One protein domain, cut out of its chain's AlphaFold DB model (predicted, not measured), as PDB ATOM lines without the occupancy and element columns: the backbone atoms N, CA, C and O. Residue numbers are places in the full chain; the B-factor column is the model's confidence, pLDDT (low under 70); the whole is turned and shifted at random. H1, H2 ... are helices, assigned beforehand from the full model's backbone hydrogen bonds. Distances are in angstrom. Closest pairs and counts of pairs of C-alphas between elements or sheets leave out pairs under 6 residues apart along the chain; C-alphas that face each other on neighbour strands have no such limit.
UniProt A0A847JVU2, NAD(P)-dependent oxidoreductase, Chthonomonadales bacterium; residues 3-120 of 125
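This is residues 3 to 120 of the 125 residues of the protein "NAD(P)-dependent oxidoreductase" of Chthonomonadales bacterium (UniProt A0A847JVU2). Helix H1 is a spine, crossed by H4 and packed by the H2-H3 hairpin; H5 splays away, and residues 3 to 9 stick out. The printed part has 118 residues with five named helices, H1 to H5 in order: all helix. It is loose, radius of gyration of the C-alphas 17.0 A, spanning 50 by 45 by 28 A.

Start at the hub, H1, residues 17 to 46. Its residues 21 to 31 touch H4, residues 86 to 100; closest C-alphas Ala 28 and Val 93, 5.8 A. Residues 33 to 41 touch H3, residues 66 to 76; closest C-alphas Ile 37 and Gly 72, 6.1 A. H2, residues 51 to 58, makes a hairpin with H3. H5, residues 106 to 118, is close to H1 but not clearly touching. Every O i to N i+4 pair is within hydrogen-bond range, save in H2, 3 of 4.

Find C-alpha 17 at (204.922, 189.760, 207.457); H1 runs 43.2 A. H5 ends at C-alpha 118, (189.791, 192.101, 182.486).

The printed part has no cut; residues 16, 80 to 90 and 93 to 120 have pLDDT under 70.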
ATOM      1  N   ASP A   3     225.400 191.658 202.712       85.75
ATOM      2  CA  ASP A   3     226.082 191.774 201.411       85.75
ATOM      3  C   ASP A   3     227.192 190.732 201.199       85.75
ATOM      4  O   ASP A   3     227.527 190.413 200.065       85.75
ATOM      5  N   ALA A   4     227.746 190.166 202.277       90.50
ATOM      6  CA  ALA A   4     228.809 189.163 202.190       90.50
ATOM      7  C   ALA A   4     228.283 187.749 201.883       90.50
ATOM      8  O   ALA A   4     229.053 186.881 201.487       90.50
ATOM      9  N   VAL A   5     226.983 187.506 202.087       89.81
ATOM     10  CA  VAL A   5     226.362 186.172 201.973       89.81
ATOM     11  C   VAL A   5     225.226 186.120 200.949       89.81
ATOM     12  O   VAL A   5     224.615 185.072 200.763       89.81
ATOM     13  N   SER A   6     224.903 187.241 200.297       87.25
ATOM     14  CA  SER A   6     223.766 187.357 199.378       87.25
ATOM     15  C   SER A   6     224.197 187.923 198.033       87.25
ATOM     16  O   SER A   6     224.821 188.974 197.967       87.25
ATOM     17  N   SER A   7     223.777 187.279 196.943       90.56
ATOM     18  CA  SER A   7     223.944 187.827 195.590       90.56
ATOM     19  C   SER A   7     222.950 188.949 195.271       90.56
ATOM     20  O   SER A   7     223.152 189.710 194.324       90.56
ATOM     21  N   ARG A   8     221.853 189.057 196.035       89.94
ATOM     22  CA  ARG A   8     220.859 190.124 195.897       89.94
ATOM     23  C   ARG A   8     220.110 190.373 197.202       89.94
ATOM     24  O   ARG A   8     219.703 189.427 197.869       89.94
ATOM     25  N   ILE A   9     219.857 191.646 197.508       91.00
ATOM     26  CA  ILE A   9     219.035 192.081 198.642       91.00
ATOM     27  C   ILE A   9     217.820 192.842 198.110       91.00
ATOM     28  O   ILE A   9     217.952 193.745 197.285       91.00
ATOM     29  N   VAL A  10     216.631 192.473 198.586       90.44
ATOM     30  CA  VAL A  10     215.363 193.136 198.254       90.44
ATOM     31  C   VAL A  10     214.710 193.597 199.552       90.44
ATOM     32  O   VAL A  10     214.498 192.795 200.459       90.44
ATOM     33  N   ARG A  11     214.400 194.894 199.648       89.31
ATOM     34  CA  ARG A  11     213.635 195.469 200.765       89.31
ATOM     35  C   ARG A  11     212.143 195.304 200.483       89.31
ATOM     36  O   ARG A  11     211.692 195.653 199.396       89.31
ATOM     37  N   VAL A  12     211.394 194.762 201.442       88.00
ATOM     38  CA  VAL A  12     209.977 194.415 201.260       88.00
ATOM     39  C   VAL A  12     209.141 195.069 202.352       88.00
ATOM     40  O   VAL A  12     208.914 194.463 203.394       88.00
ATOM     41  N   GLY A  13     208.690 196.298 202.090       81.56
ATOM     42  CA  GLY A  13     207.885 197.091 203.025       81.56
ATOM     43  C   GLY A  13     208.523 197.273 204.408       81.56
ATOM     44  O   GLY A  13     209.664 196.877 204.644       81.56
ATOM     45  N   ASP A  14     207.749 197.853 205.324       78.06
ATOM     46  CA  ASP A  14     208.193 198.119 206.702       78.06
ATOM     47  C   ASP A  14     207.577 197.147 207.725       78.06
ATOM     48  O   ASP A  14     207.939 197.145 208.900       78.06
ATOM     49  N   ALA A  15     206.644 196.293 207.289       74.38
ATOM     50  CA  ALA A  15     205.951 195.337 208.145       74.38
ATOM     51  C   ALA A  15     206.597 193.945 208.079       74.38
ATOM     52  O   ALA A  15     206.790 193.382 206.999       74.38
ATOM     53  N   VAL A  16     206.835 193.346 209.251       68.56
ATOM     54  CA  VAL A  16     207.442 192.009 209.422       68.56
ATOM     55  C   VAL A  16     206.836 190.913 208.513       68.56
ATOM     56  O   VAL A  16     207.611 190.135 207.953       68.56
ATOM     57  N   PRO A  17     205.505 190.832 208.274       82.06
ATOM     58  CA  PRO A  17     204.922 189.760 207.457       82.06
ATOM     59  C   PRO A  17     205.312 189.788 205.969       82.06
ATOM     60  O   PRO A  17     205.213 188.768 205.286       82.06
ATOM     61  N   ALA A  18     205.745 190.936 205.440       83.69
ATOM     62  CA  ALA A  18     205.896 191.127 203.998       83.69
ATOM     63  C   ALA A  18     207.057 190.309 203.401       83.69
ATOM     64  O   ALA A  18     206.926 189.741 202.313       83.69
ATOM     65  N   ALA A  19     208.169 190.182 204.129       85.56
ATOM     66  CA  ALA A  19     209.308 189.369 203.702       85.56
ATOM     67  C   ALA A  19     208.961 187.869 203.650       85.56
ATOM     68  O   ALA A  19     209.286 187.189 202.674       85.56
ATOM     69  N   SER A  20     208.242 187.365 204.660       84.56
ATOM     70  CA  SER A  20     207.767 185.976 204.699       84.56
ATOM     71  C   SER A  20     206.798 185.682 203.555       84.56
ATOM     72  O   SER A  20     206.955 184.678 202.861       84.56
ATOM     73  N   ALA A  21     205.854 186.589 203.283       83.19
ATOM     74  CA  ALA A  21     204.927 186.455 202.162       83.19
ATOM     75  C   ALA A  21     205.657 186.405 200.805       83.19
ATOM     76  O   ALA A  21     205.342 185.561 199.962       83.19
ATOM     77  N   LEU A  22     206.677 187.252 200.600       86.62
ATOM     78  CA  LEU A  22     207.488 187.208 199.381       86.62
ATOM     79  C   LEU A  22     208.233 185.874 199.244       86.62
ATOM     80  O   LEU A  22     208.304 185.318 198.146       86.62
ATOM     81  N   LYS A  23     208.767 185.334 200.345       85.38
ATOM     82  CA  LYS A  23     209.452 184.039 200.327       85.38
ATOM     83  C   LYS A  23     208.501 182.898 199.961       85.38
ATOM     84  O   LYS A  23     208.860 182.068 199.124       85.38
ATOM     85  N   LEU A  24     207.289 182.887 200.517       83.88
ATOM     86  CA  LEU A  24     206.257 181.913 200.156       83.88
ATOM     87  C   LEU A  24     205.901 182.001 198.663       83.88
ATOM     88  O   LEU A  24     205.881 180.979 197.976       83.88
ATOM     89  N   ALA A  25     205.710 183.212 198.130       83.56
ATOM     90  CA  ALA A  25     205.446 183.421 196.705       83.56
ATOM     91  C   ALA A  25     206.604 182.933 195.811       83.56
ATOM     92  O   ALA A  25     206.370 182.266 194.800       83.56
ATOM     93  N   ALA A  26     207.854 183.205 196.198       85.81
ATOM     94  CA  ALA A  26     209.035 182.737 195.475       85.81
ATOM     95  C   ALA A  26     209.148 181.202 195.476       85.81
ATOM     96  O   ALA A  26     209.451 180.601 194.445       85.81
ATOM     97  N   ASN A  27     208.855 180.549 196.603       83.06
ATOM     98  CA  ASN A  27     208.892 179.090 196.692       83.06
ATOM     99  C   ASN A  27     207.757 178.436 195.891       83.06
ATOM    100  O   ASN A  27     207.995 177.440 195.206       83.06
ATOM    101  N   ALA A  28     206.559 179.027 195.881       80.12
ATOM    102  CA  ALA A  28     205.461 178.575 195.025       80.12
ATOM    103  C   ALA A  28     205.796 178.700 193.524       80.12
ATOM    104  O   ALA A  28     205.474 177.806 192.736       80.12
ATOM    105  N   TRP A  29     206.489 179.772 193.122       85.25
ATOM    106  CA  TRP A  29     206.997 179.946 191.757       85.25
ATOM    107  C   TRP A  29     207.995 178.848 191.363       85.25
ATOM    108  O   TRP A  29     207.821 178.191 190.334       85.25
ATOM    109  N   ILE A  30     208.992 178.585 192.214       85.38
ATOM    110  CA  ILE A  30     209.990 177.525 191.997       85.38
ATOM    111  C   ILE A  30     209.316 176.151 191.884       85.38
ATOM    112  O   ILE A  30     209.634 175.378 190.975       85.38
ATOM    113  N   ALA A  31     208.360 175.856 192.770       80.62
ATOM    114  CA  ALA A  31     207.591 174.616 192.740       80.62
ATOM    115  C   ALA A  31     206.816 174.463 191.422       80.62
ATOM    116  O   ALA A  31     206.833 173.394 190.815       80.62
ATOM    117  N   THR A  32     206.193 175.546 190.950       82.88
ATOM    118  CA  THR A  32     205.412 175.563 189.706       82.88
ATOM    119  C   THR A  32     206.277 175.253 188.490       82.88
ATOM    120  O   THR A  32     205.916 174.380 187.702       82.88
ATOM    121  N   ILE A  33     207.433 175.911 188.348       88.12
ATOM    122  CA  ILE A  33     208.348 175.630 187.232       88.12
ATOM    123  C   ILE A  33     208.854 174.189 187.312       88.12
ATOM    124  O   ILE A  33     208.842 173.477 186.313       88.12
ATOM    125  N   THR A  34     209.258 173.735 188.500       85.50
ATOM    126  CA  THR A  34     209.794 172.379 188.695       85.50
ATOM    127  C   THR A  34     208.762 171.307 188.328       85.50
ATOM    128  O   THR A  34     209.085 170.360 187.613       85.50
ATOM    129  N   ALA A  35     207.506 171.482 188.750       82.69
ATOM    130  CA  ALA A  35     206.410 170.597 188.366       82.69
ATOM    131  C   ALA A  35     206.125 170.656 186.856       82.69
ATOM    132  O   ALA A  35     205.921 169.615 186.235       82.69
ATOM    133  N   GLY A  36     206.158 171.854 186.263       87.00
ATOM    134  CA  GLY A  36     205.989 172.055 184.823       87.00
ATOM    135  C   GLY A  36     207.029 171.299 183.997       87.00
ATOM    136  O   GLY A  36     206.661 170.606 183.055       87.00
ATOM    137  N   ILE A  37     208.304 171.348 184.397       91.44
ATOM    138  CA  ILE A  37     209.389 170.592 183.750       91.44
ATOM    139  C   ILE A  37     209.084 169.093 183.770       91.44
ATOM    140  O   ILE A  37     209.075 168.457 182.718       91.44
ATOM    141  N   GLY A  38     208.802 168.535 184.952       86.69
ATOM    142  CA  GLY A  38     208.505 167.107 185.093       86.69
ATOM    143  C   GLY A  38     207.298 166.688 184.253       86.69
ATOM    144  O   GLY A  38     207.381 165.733 183.486       86.69
ATOM    145  N   GLN A  39     206.205 167.453 184.329       89.31
ATOM    146  CA  GLN A  39     204.995 167.194 183.554       89.31
ATOM    147  C   GLN A  39     205.268 167.214 182.044       89.31
ATOM    148  O   GLN A  39     204.842 166.299 181.342       89.31
ATOM    149  N   SER A  40     205.967 168.228 181.531       93.62
ATOM    150  CA  SER A  40     206.234 168.355 180.097       93.62
ATOM    151  C   SER A  40     207.161 167.256 179.571       93.62
ATOM    152  O   SER A  40     206.903 166.726 178.492       93.62
ATOM    153  N   LEU A  41     208.186 166.861 180.336       93.75
ATOM    154  CA  LEU A  41     209.059 165.739 179.972       93.75
ATOM    155  C   LEU A  41     208.289 164.410 179.947       93.75
ATOM    156  O   LEU A  41     208.418 163.653 178.989       93.75
ATOM    157  N   THR A  42     207.429 164.157 180.940       89.69
ATOM    158  CA  THR A  42     206.558 162.968 180.958       89.69
ATOM    159  C   THR A  42     205.552 162.970 179.807       89.69
ATOM    160  O   THR A  42     205.258 161.914 179.255       89.69
ATOM    161  N   ILE A  43     205.006 164.131 179.427       92.81
ATOM    162  CA  ILE A  43     204.121 164.237 178.256       92.81
ATOM    163  C   ILE A  43     204.883 163.870 176.981       92.81
ATOM    164  O   ILE A  43     204.370 163.071 176.204       92.81
ATOM    165  N   ALA A  44     206.092 164.405 176.779       95.12
ATOM    166  CA  ALA A  44     206.918 164.067 175.620       95.12
ATOM    167  C   ALA A  44     207.164 162.552 175.542       95.12
ATOM    168  O   ALA A  44     206.834 161.933 174.532       95.12
ATOM    169  N   GLU A  45     207.610 161.949 176.648       92.88
ATOM    170  CA  GLU A  45     207.856 160.507 176.752       92.88
ATOM    171  C   GLU A  45     206.607 159.681 176.404       92.88
ATOM    172  O   GLU A  45     206.661 158.779 175.570       92.88
ATOM    173  N   ARG A  46     205.451 160.020 176.990       95.00
ATOM    174  CA  ARG A  46     204.184 159.302 176.761       95.00
ATOM    175  C   ARG A  46     203.652 159.431 175.339       95.00
ATOM    176  O   ARG A  46     202.886 158.573 174.909       95.00
ATOM    177  N   LEU A  47     204.023 160.493 174.633       97.56
ATOM    178  CA  LEU A  47     203.666 160.706 173.233       97.56
ATOM    179  C   LEU A  47     204.722 160.146 172.265       97.56
ATOM    180  O   LEU A  47     204.619 160.375 171.064       97.56
ATOM    181  N   GLY A  48     205.722 159.411 172.765       96.81
ATOM    182  CA  GLY A  48     206.772 158.804 171.945       96.81
ATOM    183  C   GLY A  48     207.827 159.795 171.444       96.81
ATOM    184  O   GLY A  48     208.575 159.477 170.524       96.81
ATOM    185  N   VAL A  49     207.896 160.993 172.029       97.69
ATOM    186  CA  VAL A  49     208.917 161.999 171.727       97.69
ATOM    187  C   VAL A  49     210.064 161.846 172.717       97.69
ATOM    188  O   VAL A  49     209.843 161.818 173.927       97.69
ATOM    189  N   GLU A  50     211.301 161.798 172.218       97.50
ATOM    190  CA  GLU A  50     212.486 161.795 173.077       97.50
ATOM    191  C   GLU A  50     212.478 163.046 173.984       97.50
ATOM    192  O   GLU A  50     212.558 164.169 173.477       97.50
ATOM    193  N   PRO A  51     212.411 162.903 175.322       95.00
ATOM    194  CA  PRO A  51     212.217 164.046 176.219       95.00
ATOM    195  C   PRO A  51     213.319 165.113 176.145       95.00
ATOM    196  O   PRO A  51     213.059 166.292 176.382       95.00
ATOM    197  N   ALA A  52     214.543 164.736 175.758       96.31
ATOM    198  CA  ALA A  52     215.642 165.677 175.541       96.31
ATOM    199  C   ALA A  52     215.355 166.687 174.412       96.31
ATOM    200  O   ALA A  52     215.844 167.820 174.460       96.31
ATOM    201  N   LEU A  53     214.528 166.321 173.425       97.56
ATOM    202  CA  LEU A  53     214.132 167.216 172.338       97.56
ATOM    203  C   LEU A  53     213.290 168.390 172.835       97.56
ATOM    204  O   LEU A  53     213.385 169.467 172.257       97.56
ATOM    205  N   LEU A  54     212.534 168.232 173.928       96.00
ATOM    206  CA  LEU A  54     211.803 169.346 174.533       96.00
ATOM    207  C   LEU A  54     212.765 170.452 174.986       96.00
ATOM    208  O   LEU A  54     212.541 171.620 174.682       96.00
ATOM    209  N   LEU A  55     213.843 170.093 175.689       96.06
ATOM    210  CA  LEU A  55     214.822 171.072 176.174       96.06
ATOM    211  C   LEU A  55     215.549 171.759 175.018       96.06
ATOM    212  O   LEU A  55     215.778 172.964 175.076       96.06
ATOM    213  N   ARG A  56     215.853 171.012 173.949       97.44
ATOM    214  CA  ARG A  56     216.441 171.567 172.720       97.44
ATOM    215  C   ARG A  56     215.479 172.496 171.983       97.44
ATOM    216  O   ARG A  56     215.916 173.506 171.455       97.44
ATOM    217  N   ALA A  57     214.190 172.163 171.942       96.62
ATOM    218  CA  ALA A  57     213.172 172.988 171.298       96.62
ATOM    219  C   ALA A  57     212.912 174.296 172.058       96.62
ATOM    220  O   ALA A  57     212.534 175.292 171.448       96.62
ATOM    221  N   LEU A  58     213.096 174.288 173.381       95.88
ATOM    222  CA  LEU A  58     212.973 175.483 174.209       95.88
ATOM    223  C   LEU A  58     214.240 176.342 174.204       95.88
ATOM    224  O   LEU A  58     214.107 177.541 174.405       95.88
ATOM    225  N   ASP A  59     215.424 175.783 173.963       97.06
ATOM    226  CA  ASP A  59     216.708 176.487 174.097       97.06
ATOM    227  C   ASP A  59     216.739 177.836 173.351       97.06
ATOM    228  O   ASP A  59     216.531 177.907 172.138       97.06
ATOM    229  N   GLY A  60     216.946 178.924 174.095       95.69
ATOM    230  CA  GLY A  60     217.015 180.291 173.558       95.69
ATOM    231  C   GLY A  60     215.673 180.909 173.139       95.69
ATOM    232  O   GLY A  60     215.642 182.040 172.646       95.69
ATOM    233  N   THR A  61     214.554 180.212 173.336       96.88
ATOM    234  CA  THR A  61     213.213 180.745 173.058       96.88
ATOM    235  C   THR A  61     212.699 181.628 174.203       96.88
ATOM    236  O   THR A  61     213.188 181.582 175.327       96.88
ATOM    237  N   ALA A  62     211.662 182.430 173.941       96.44
ATOM    238  CA  ALA A  62     211.051 183.300 174.950       96.44
ATOM    239  C   ALA A  62     210.592 182.597 176.255       96.44
ATOM    240  O   ALA A  62     210.753 183.200 177.316       96.44
ATOM    241  N   PRO A  63     210.009 181.377 176.232       91.12
ATOM    242  CA  PRO A  63     209.648 180.661 177.459       91.12
ATOM    243  C   PRO A  63     210.818 179.930 178.145       91.12
ATOM    244  O   PRO A  63     210.593 179.307 179.186       91.12
ATOM    245  N   ASP A  64     212.029 179.957 177.585       94.88
ATOM    246  CA  ASP A  64     213.177 179.254 178.159       94.88
ATOM    247  C   ASP A  64     213.685 179.897 179.453       94.88
ATOM    248  O   ASP A  64     213.498 181.085 179.722       94.88
ATOM    249  N   SER A  65     214.382 179.108 180.269       94.25
ATOM    250  CA  SER A  65     215.164 179.637 181.382       94.25
ATOM    251  C   SER A  65     216.332 178.721 181.729       94.25
ATOM    252  O   SER A  65     216.216 177.495 181.699       94.25
ATOM    253  N   ALA A  66     217.433 179.314 182.198       93.94
ATOM    254  CA  ALA A  66     218.579 178.559 182.708       93.94
ATOM    255  C   ALA A  66     218.179 177.563 183.815       93.94
ATOM    256  O   ALA A  66     218.729 176.467 183.902       93.94
ATOM    257  N   TYR A  67     217.179 177.915 184.632       91.69
ATOM    258  CA  TYR A  67     216.630 177.027 185.656       91.69
ATOM    259  C   TYR A  67     215.925 175.805 185.045       91.69
ATOM    260  O   TYR A  67     216.146 174.684 185.505       91.69
ATOM    261  N   ALA A  68     215.111 176.003 184.000       91.94
ATOM    262  CA  ALA A  68     214.432 174.915 183.300       91.94
ATOM    263  C   ALA A  68     215.415 173.970 182.602       91.94
ATOM    264  O   ALA A  68     215.288 172.755 182.745       91.94
ATOM    265  N   GLN A  69     216.437 174.517 181.941       95.44
ATOM    266  CA  GLN A  69     217.505 173.734 181.318       95.44
ATOM    267  C   GLN A  69     218.277 172.907 182.350       95.44
ATOM    268  O   GLN A  69     218.462 171.702 182.173       95.44
ATOM    269  N   LEU A  70     218.683 173.530 183.462       94.00
ATOM    270  CA  LEU A  70     219.405 172.856 184.537       94.00
ATOM    271  C   LEU A  70     218.576 171.711 185.133       94.00
ATOM    272  O   LEU A  70     219.021 170.566 185.156       94.00
ATOM    273  N   LYS A  71     217.356 172.003 185.597       90.88
ATOM    274  CA  LYS A  71     216.508 171.001 186.256       90.88
ATOM    275  C   LYS A  71     215.995 169.939 185.293       90.88
ATOM    276  O   LYS A  71     215.905 168.781 185.686       90.88
ATOM    277  N   GLY A  72     215.714 170.297 184.043       92.62
ATOM    278  CA  GLY A  72     215.333 169.341 183.010       92.62
ATOM    279  C   GLY A  72     216.421 168.297 182.773       92.62
ATOM    280  O   GLY A  72     216.131 167.105 182.790       92.62
ATOM    281  N   ARG A  73     217.685 168.723 182.637       94.19
ATOM    282  CA  ARG A  73     218.823 167.803 182.459       94.19
ATOM    283  C   ARG A  73     219.020 166.878 183.660       94.19
ATOM    284  O   ARG A  73     219.248 165.689 183.466       94.19
ATOM    285  N   GLU A  74     218.873 167.392 184.879       91.81
ATOM    286  CA  GLU A  74     218.941 166.577 186.101       91.81
ATOM    287  C   GLU A  74     217.825 165.517 186.151       91.81
ATOM    288  O   GLU A  74     218.096 164.351 186.443       91.81
ATOM    289  N   VAL A  75     216.589 165.880 185.780       89.00
ATOM    290  CA  VAL A  75     215.463 164.931 185.682       89.00
ATOM    291  C   VAL A  75     215.746 163.841 184.644       89.00
ATOM    292  O   VAL A  75     215.569 162.661 184.948       89.00
ATOM    293  N   LEU A  76     216.238 164.208 183.455       91.38
ATOM    294  CA  LEU A  76     216.611 163.251 182.401       91.38
ATOM    295  C   LEU A  76     217.733 162.306 182.845       91.38
ATOM    296  O   LEU A  76     217.684 161.110 182.576       91.38
ATOM    297  N   ALA A  77     218.716 162.828 183.577       91.56
ATOM    298  CA  ALA A  77     219.811 162.048 184.141       91.56
ATOM    299  C   ALA A  77     219.399 161.208 185.367       91.56
ATOM    300  O   ALA A  77     220.243 160.512 185.934       91.56
ATOM    301  N   ARG A  78     218.130 161.284 185.806       83.75
ATOM    302  CA  ARG A  78     217.616 160.697 187.058       83.75
ATOM    303  C   ARG A  78     218.430 161.110 188.289       83.75
ATOM    304  O   ARG A  78     218.552 160.355 189.255       83.75
ATOM    305  N   ARG A  79     218.995 162.315 188.254       80.50
ATOM    306  CA  ARG A  79     219.784 162.902 189.332       80.50
ATOM    307  C   ARG A  79     218.894 163.834 190.137       80.50
ATOM    308  O   ARG A  79     218.543 164.928 189.717       80.50
ATOM    309  N   PHE A  80     218.522 163.381 191.326       69.25
ATOM    310  CA  PHE A  80     217.704 164.152 192.261       69.25
ATOM    311  C   PHE A  80     218.576 164.670 193.402       69.25
ATOM    312  O   PHE A  80     218.347 164.359 194.568       69.25
ATOM    313  N   VAL A  81     219.623 165.425 193.054       58.47
ATOM    314  CA  VAL A  81     220.509 166.032 194.053       58.47
ATOM    315  C   VAL A  81     219.686 166.985 194.923       58.47
ATOM    316  O   VAL A  81     219.064 167.927 194.420       58.47
ATOM    317  N   LEU A  82     219.682 166.732 196.234       53.25
ATOM    318  CA  LEU A  82     219.024 167.566 197.237       53.25
ATOM    319  C   LEU A  82     219.712 168.933 197.298       53.25
ATOM    320  O   LEU A  82     220.685 169.129 198.013       53.25
ATOM    321  N   GLN A  83     219.214 169.885 196.516       58.12
ATOM    322  CA  GLN A  83     219.605 171.295 196.634       58.12
ATOM    323  C   GLN A  83     218.652 172.067 197.556       58.12
ATOM    324  O   GLN A  83     219.032 173.081 198.126       58.12
ATOM    325  N   PHE A  84     217.422 171.570 197.697       57.38
ATOM    326  CA  PHE A  84     216.391 172.007 198.633       57.38
ATOM    327  C   PHE A  84     215.547 170.778 198.974       57.38
ATOM    328  O   PHE A  84     215.200 170.013 198.070       57.38
ATOM    329  N   GLU A  85     215.213 170.579 200.248       57.47
ATOM    330  CA  GLU A  85     214.299 169.506 200.630       57.47
ATOM    331  C   GLU A  85     212.947 169.720 199.946       57.47
ATOM    332  O   GLU A  85     212.305 170.765 200.092       57.47
ATOM    333  N   VAL A  86     212.504 168.710 199.197       58.91
ATOM    334  CA  VAL A  86     211.175 168.693 198.570       58.91
ATOM    335  C   VAL A  86     210.088 168.885 199.633       58.91
ATOM    336  O   VAL A  86     209.098 169.571 199.383       58.91
ATOM    337  N   GLU A  87     210.310 168.365 200.843       59.44
ATOM    338  CA  GLU A  87     209.435 168.588 201.995       59.44
ATOM    339  C   GLU A  87     209.387 170.052 202.440       59.44
ATOM    340  O   GLU A  87     208.307 170.545 202.758       59.44
ATOM    341  N   GLY A  88     210.509 170.773 202.396       62.69
ATOM    342  CA  GLY A  88     210.559 172.205 202.698       62.69
ATOM    343  C   GLY A  88     209.725 173.024 201.713       62.69
ATOM    344  O   GLY A  88     208.898 173.839 202.118       62.69
ATOM    345  N   ILE A  89     209.849 172.733 200.415       66.62
ATOM    346  CA  ILE A  89     209.013 173.366 199.383       66.62
ATOM    347  C   ILE A  89     207.539 172.994 199.581       66.62
ATOM    348  O   ILE A  89     206.670 173.856 199.473       66.62
ATOM    349  N   LEU A  90     207.234 171.734 199.898       65.56
ATOM    350  CA  LEU A  90     205.860 171.285 200.111       65.56
ATOM    351  C   LEU A  90     205.230 171.919 201.358       65.56
ATOM    352  O   LEU A  90     204.061 172.305 201.316       65.56
ATOM    353  N   LYS A  91     205.990 172.062 202.449       70.75
ATOM    354  CA  LYS A  91     205.591 172.812 203.644       70.75
ATOM    355  C   LYS A  91     205.270 174.256 203.276       70.75
ATOM    356  O   LYS A  91     204.196 174.734 203.624       70.75
ATOM    357  N   ASP A  92     206.151 174.927 202.544       71.06
ATOM    358  CA  ASP A  92     205.957 176.330 202.179       71.06
ATOM    359  C   ASP A  92     204.779 176.511 201.216       71.06
ATOM    360  O   ASP A  92     204.004 177.452 201.356       71.06
ATOM    361  N   VAL A  93     204.561 175.568 200.296       66.06
ATOM    362  CA  VAL A  93     203.352 175.519 199.461       66.06
ATOM    363  C   VAL A  93     202.107 175.326 200.334       66.06
ATOM    364  O   VAL A  93     201.108 175.998 200.111       66.06
ATOM    365  N   ARG A  94     202.129 174.463 201.356       69.12
ATOM    366  CA  ARG A  94     200.992 174.300 202.286       69.12
ATOM    367  C   ARG A  94     200.727 175.566 203.104       69.12
ATOM    368  O   ARG A  94     199.567 175.950 203.216       69.12
ATOM    369  N   LEU A  95     201.769 176.226 203.611       69.56
ATOM    370  CA  LEU A  95     201.656 177.508 204.318       69.56
ATOM    371  C   LEU A  95     201.074 178.588 203.404       69.56
ATOM    372  O   LEU A  95     200.083 179.222 203.750       69.56
ATOM    373  N   ALA A  96     201.588 178.698 202.176       63.75
ATOM    374  CA  ALA A  96     201.030 179.585 201.164       63.75
ATOM    375  C   ALA A  96     199.560 179.263 200.856       63.75
ATOM    376  O   ALA A  96     198.800 180.162 200.532       63.75
ATOM    377  N   ARG A  97     199.126 178.001 200.953       61.22
ATOM    378  CA  ARG A  97     197.732 177.581 200.722       61.22
ATOM    379  C   ARG A  97     196.812 177.945 201.881       61.22
ATOM    380  O   ARG A  97     195.668 178.307 201.633       61.22
ATOM    381  N   GLY A  98     197.308 177.852 203.115       59.16
ATOM    382  CA  GLY A  98     196.601 178.333 204.303       59.16
ATOM    383  C   GLY A  98     196.334 179.836 204.231       59.16
ATOM    384  O   GLY A  98     195.216 180.267 204.491       59.16
ATOM    385  N   ASP A  99     197.324 180.600 203.757       53.94
ATOM    386  CA  ASP A  99     197.249 182.065 203.675       53.94
ATOM    387  C   ASP A  99     196.638 182.592 202.354       53.94
ATOM    388  O   ASP A  99     196.061 183.678 202.329       53.94
ATOM    389  N   ALA A 100     196.732 181.844 201.243       52.41
ATOM    390  CA  ALA A 100     196.289 182.263 199.900       52.41
ATOM    391  C   ALA A 100     195.139 181.421 199.299       52.41
ATOM    392  O   ALA A 100     194.696 181.685 198.177       52.41
ATOM    393  N   GLY A 101     194.617 180.413 199.999       58.12
ATOM    394  CA  GLY A 101     193.540 179.545 199.503       58.12
ATOM    395  C   GLY A 101     193.898 178.776 198.216       58.12
ATOM    396  O   GLY A 101     195.021 178.312 198.028       58.12
ATOM    397  N   ASP A 102     192.939 178.654 197.285       52.69
ATOM    398  CA  ASP A 102     193.032 177.902 196.010       52.69
ATOM    399  C   ASP A 102     194.050 178.442 194.968       52.69
ATOM    400  O   ASP A 102     194.130 177.942 193.840       52.69
ATOM    401  N   LEU A 103     194.861 179.444 195.321       52.09
ATOM    402  CA  LEU A 103     195.841 180.125 194.455       52.09
ATOM    403  C   LEU A 103     197.108 179.304 194.123       52.09
ATOM    404  O   LEU A 103     198.086 179.851 193.625       52.09
ATOM    405  N   LEU A 104     197.106 177.989 194.350       56.09
ATOM    406  CA  LEU A 104     198.253 177.110 194.060       56.09
ATOM    407  C   LEU A 104     197.998 176.096 192.943       56.09
ATOM    408  O   LEU A 104     198.822 175.220 192.700       56.09
ATOM    409  N   CYS A 105     196.867 176.194 192.240       54.91
ATOM    410  CA  CYS A 105     196.642 175.438 191.009       54.91
ATOM    411  C   CYS A 105     196.984 176.324 189.796       54.91
ATOM    412  O   CYS A 105     196.218 177.254 189.525       54.91
ATOM    413  N   PRO A 106     198.064 176.052 189.033       55.34
ATOM    414  CA  PRO A 106     198.491 176.904 187.918       55.34
ATOM    415  C   PRO A 106     197.368 177.187 186.909       55.34
ATOM    416  O   PRO A 106     197.115 178.339 186.567       55.34
ATOM    417  N   ALA A 107     196.590 176.166 186.531       52.34
ATOM    418  CA  ALA A 107     195.467 176.311 185.599       52.34
ATOM    419  C   ALA A 107     194.342 177.230 186.125       52.34
ATOM    420  O   ALA A 107     193.745 177.999 185.368       52.34
ATOM    421  N   ARG A 108     194.051 177.194 187.432       51.12
ATOM    422  CA  ARG A 108     193.009 178.039 188.046       51.12
ATOM    423  C   ARG A 108     193.513 179.453 188.331       51.12
ATOM    424  O   ARG A 108     192.742 180.405 188.201       51.12
ATOM    425  N   CYS A 109     194.799 179.605 188.647       54.28
ATOM    426  CA  CYS A 109     195.443 180.902 188.859       54.28
ATOM    427  C   CYS A 109     195.485 181.720 187.578       54.28
ATOM    428  O   CYS A 109     195.095 182.886 187.601       54.28
ATOM    429  N   THR A 110     195.847 181.101 186.452       53.62
ATOM    430  CA  THR A 110     195.828 181.761 185.143       53.62
ATOM    431  C   THR A 110     194.417 182.241 184.803       53.62
ATOM    432  O   THR A 110     194.227 183.409 184.467       53.62
ATOM    433  N   ARG A 111     193.390 181.400 185.007       44.75
ATOM    434  CA  ARG A 111     191.989 181.784 184.770       44.75
ATOM    435  C   ARG A 111     191.545 182.953 185.660       44.75
ATOM    436  O   ARG A 111     190.968 183.912 185.156       44.75
ATOM    437  N   ARG A 112     191.825 182.926 186.967       51.47
ATOM    438  CA  ARG A 112     191.416 183.990 187.906       51.47
ATOM    439  C   ARG A 112     192.206 185.292 187.716       51.47
ATOM    440  O   ARG A 112     191.610 186.364 187.789       51.47
ATOM    441  N   ALA A 113     193.509 185.225 187.442       55.66
ATOM    442  CA  ALA A 113     194.353 186.399 187.207       55.66
ATOM    443  C   ALA A 113     193.994 187.122 185.897       55.66
ATOM    444  O   ALA A 113     193.929 188.353 185.876       55.66
ATOM    445  N   LEU A 114     193.694 186.372 184.830       49.19
ATOM    446  CA  LEU A 114     193.259 186.937 183.550       49.19
ATOM    447  C   LEU A 114     191.841 187.529 183.639       49.19
ATOM    448  O   LEU A 114     191.619 188.655 183.197       49.19
ATOM    449  N   LEU A 115     190.899 186.837 184.293       54.44
ATOM    450  CA  LEU A 115     189.527 187.338 184.469       54.44
ATOM    451  C   LEU A 115     189.444 188.531 185.442       54.44
ATOM    452  O   LEU A 115     188.657 189.452 185.231       54.44
ATOM    453  N   GLY A 116     190.278 188.556 186.489       44.91
ATOM    454  CA  GLY A 116     190.322 189.644 187.469       44.91
ATOM    455  C   GLY A 116     190.913 190.951 186.926       44.91
ATOM    456  O   GLY A 116     190.469 192.031 187.318       44.91
ATOM    457  N   ARG A 117     191.873 190.878 185.989       51.00
ATOM    458  CA  ARG A 117     192.435 192.060 185.306       51.00
ATOM    459  C   ARG A 117     191.546 192.574 184.167       51.00
ATOM    460  O   ARG A 117     191.551 193.774 183.908       51.00
ATOM    461  N   GLY A 118     190.738 191.710 183.542       39.47
ATOM    462  CA  GLY A 118     189.791 192.101 182.486       39.47
ATOM    463  C   GLY A 118     188.650 193.008 182.966       39.47
ATOM    464  O   GLY A 118     188.245 193.918 182.247       39.47
ATOM    465  N   ARG A 119     188.171 192.842 184.207       50.81
ATOM    466  CA  ARG A 119     187.063 193.655 184.753       50.81
ATOM    467  C   ARG A 119     187.436 195.097 185.114       50.81
ATOM    468  O   ARG A 119     186.564 195.954 185.089       50.81
ATOM    469  N   ARG A 120     188.707 195.398 185.411       48.19
ATOM    470  CA  ARG A 120     189.137 196.771 185.764       48.19
ATOM    471  C   ARG A 120     189.382 197.677 184.554       48.19
ATOM    472  O   ARG A 120     189.499 198.881 184.730       48.19
TER     473      ARG A 120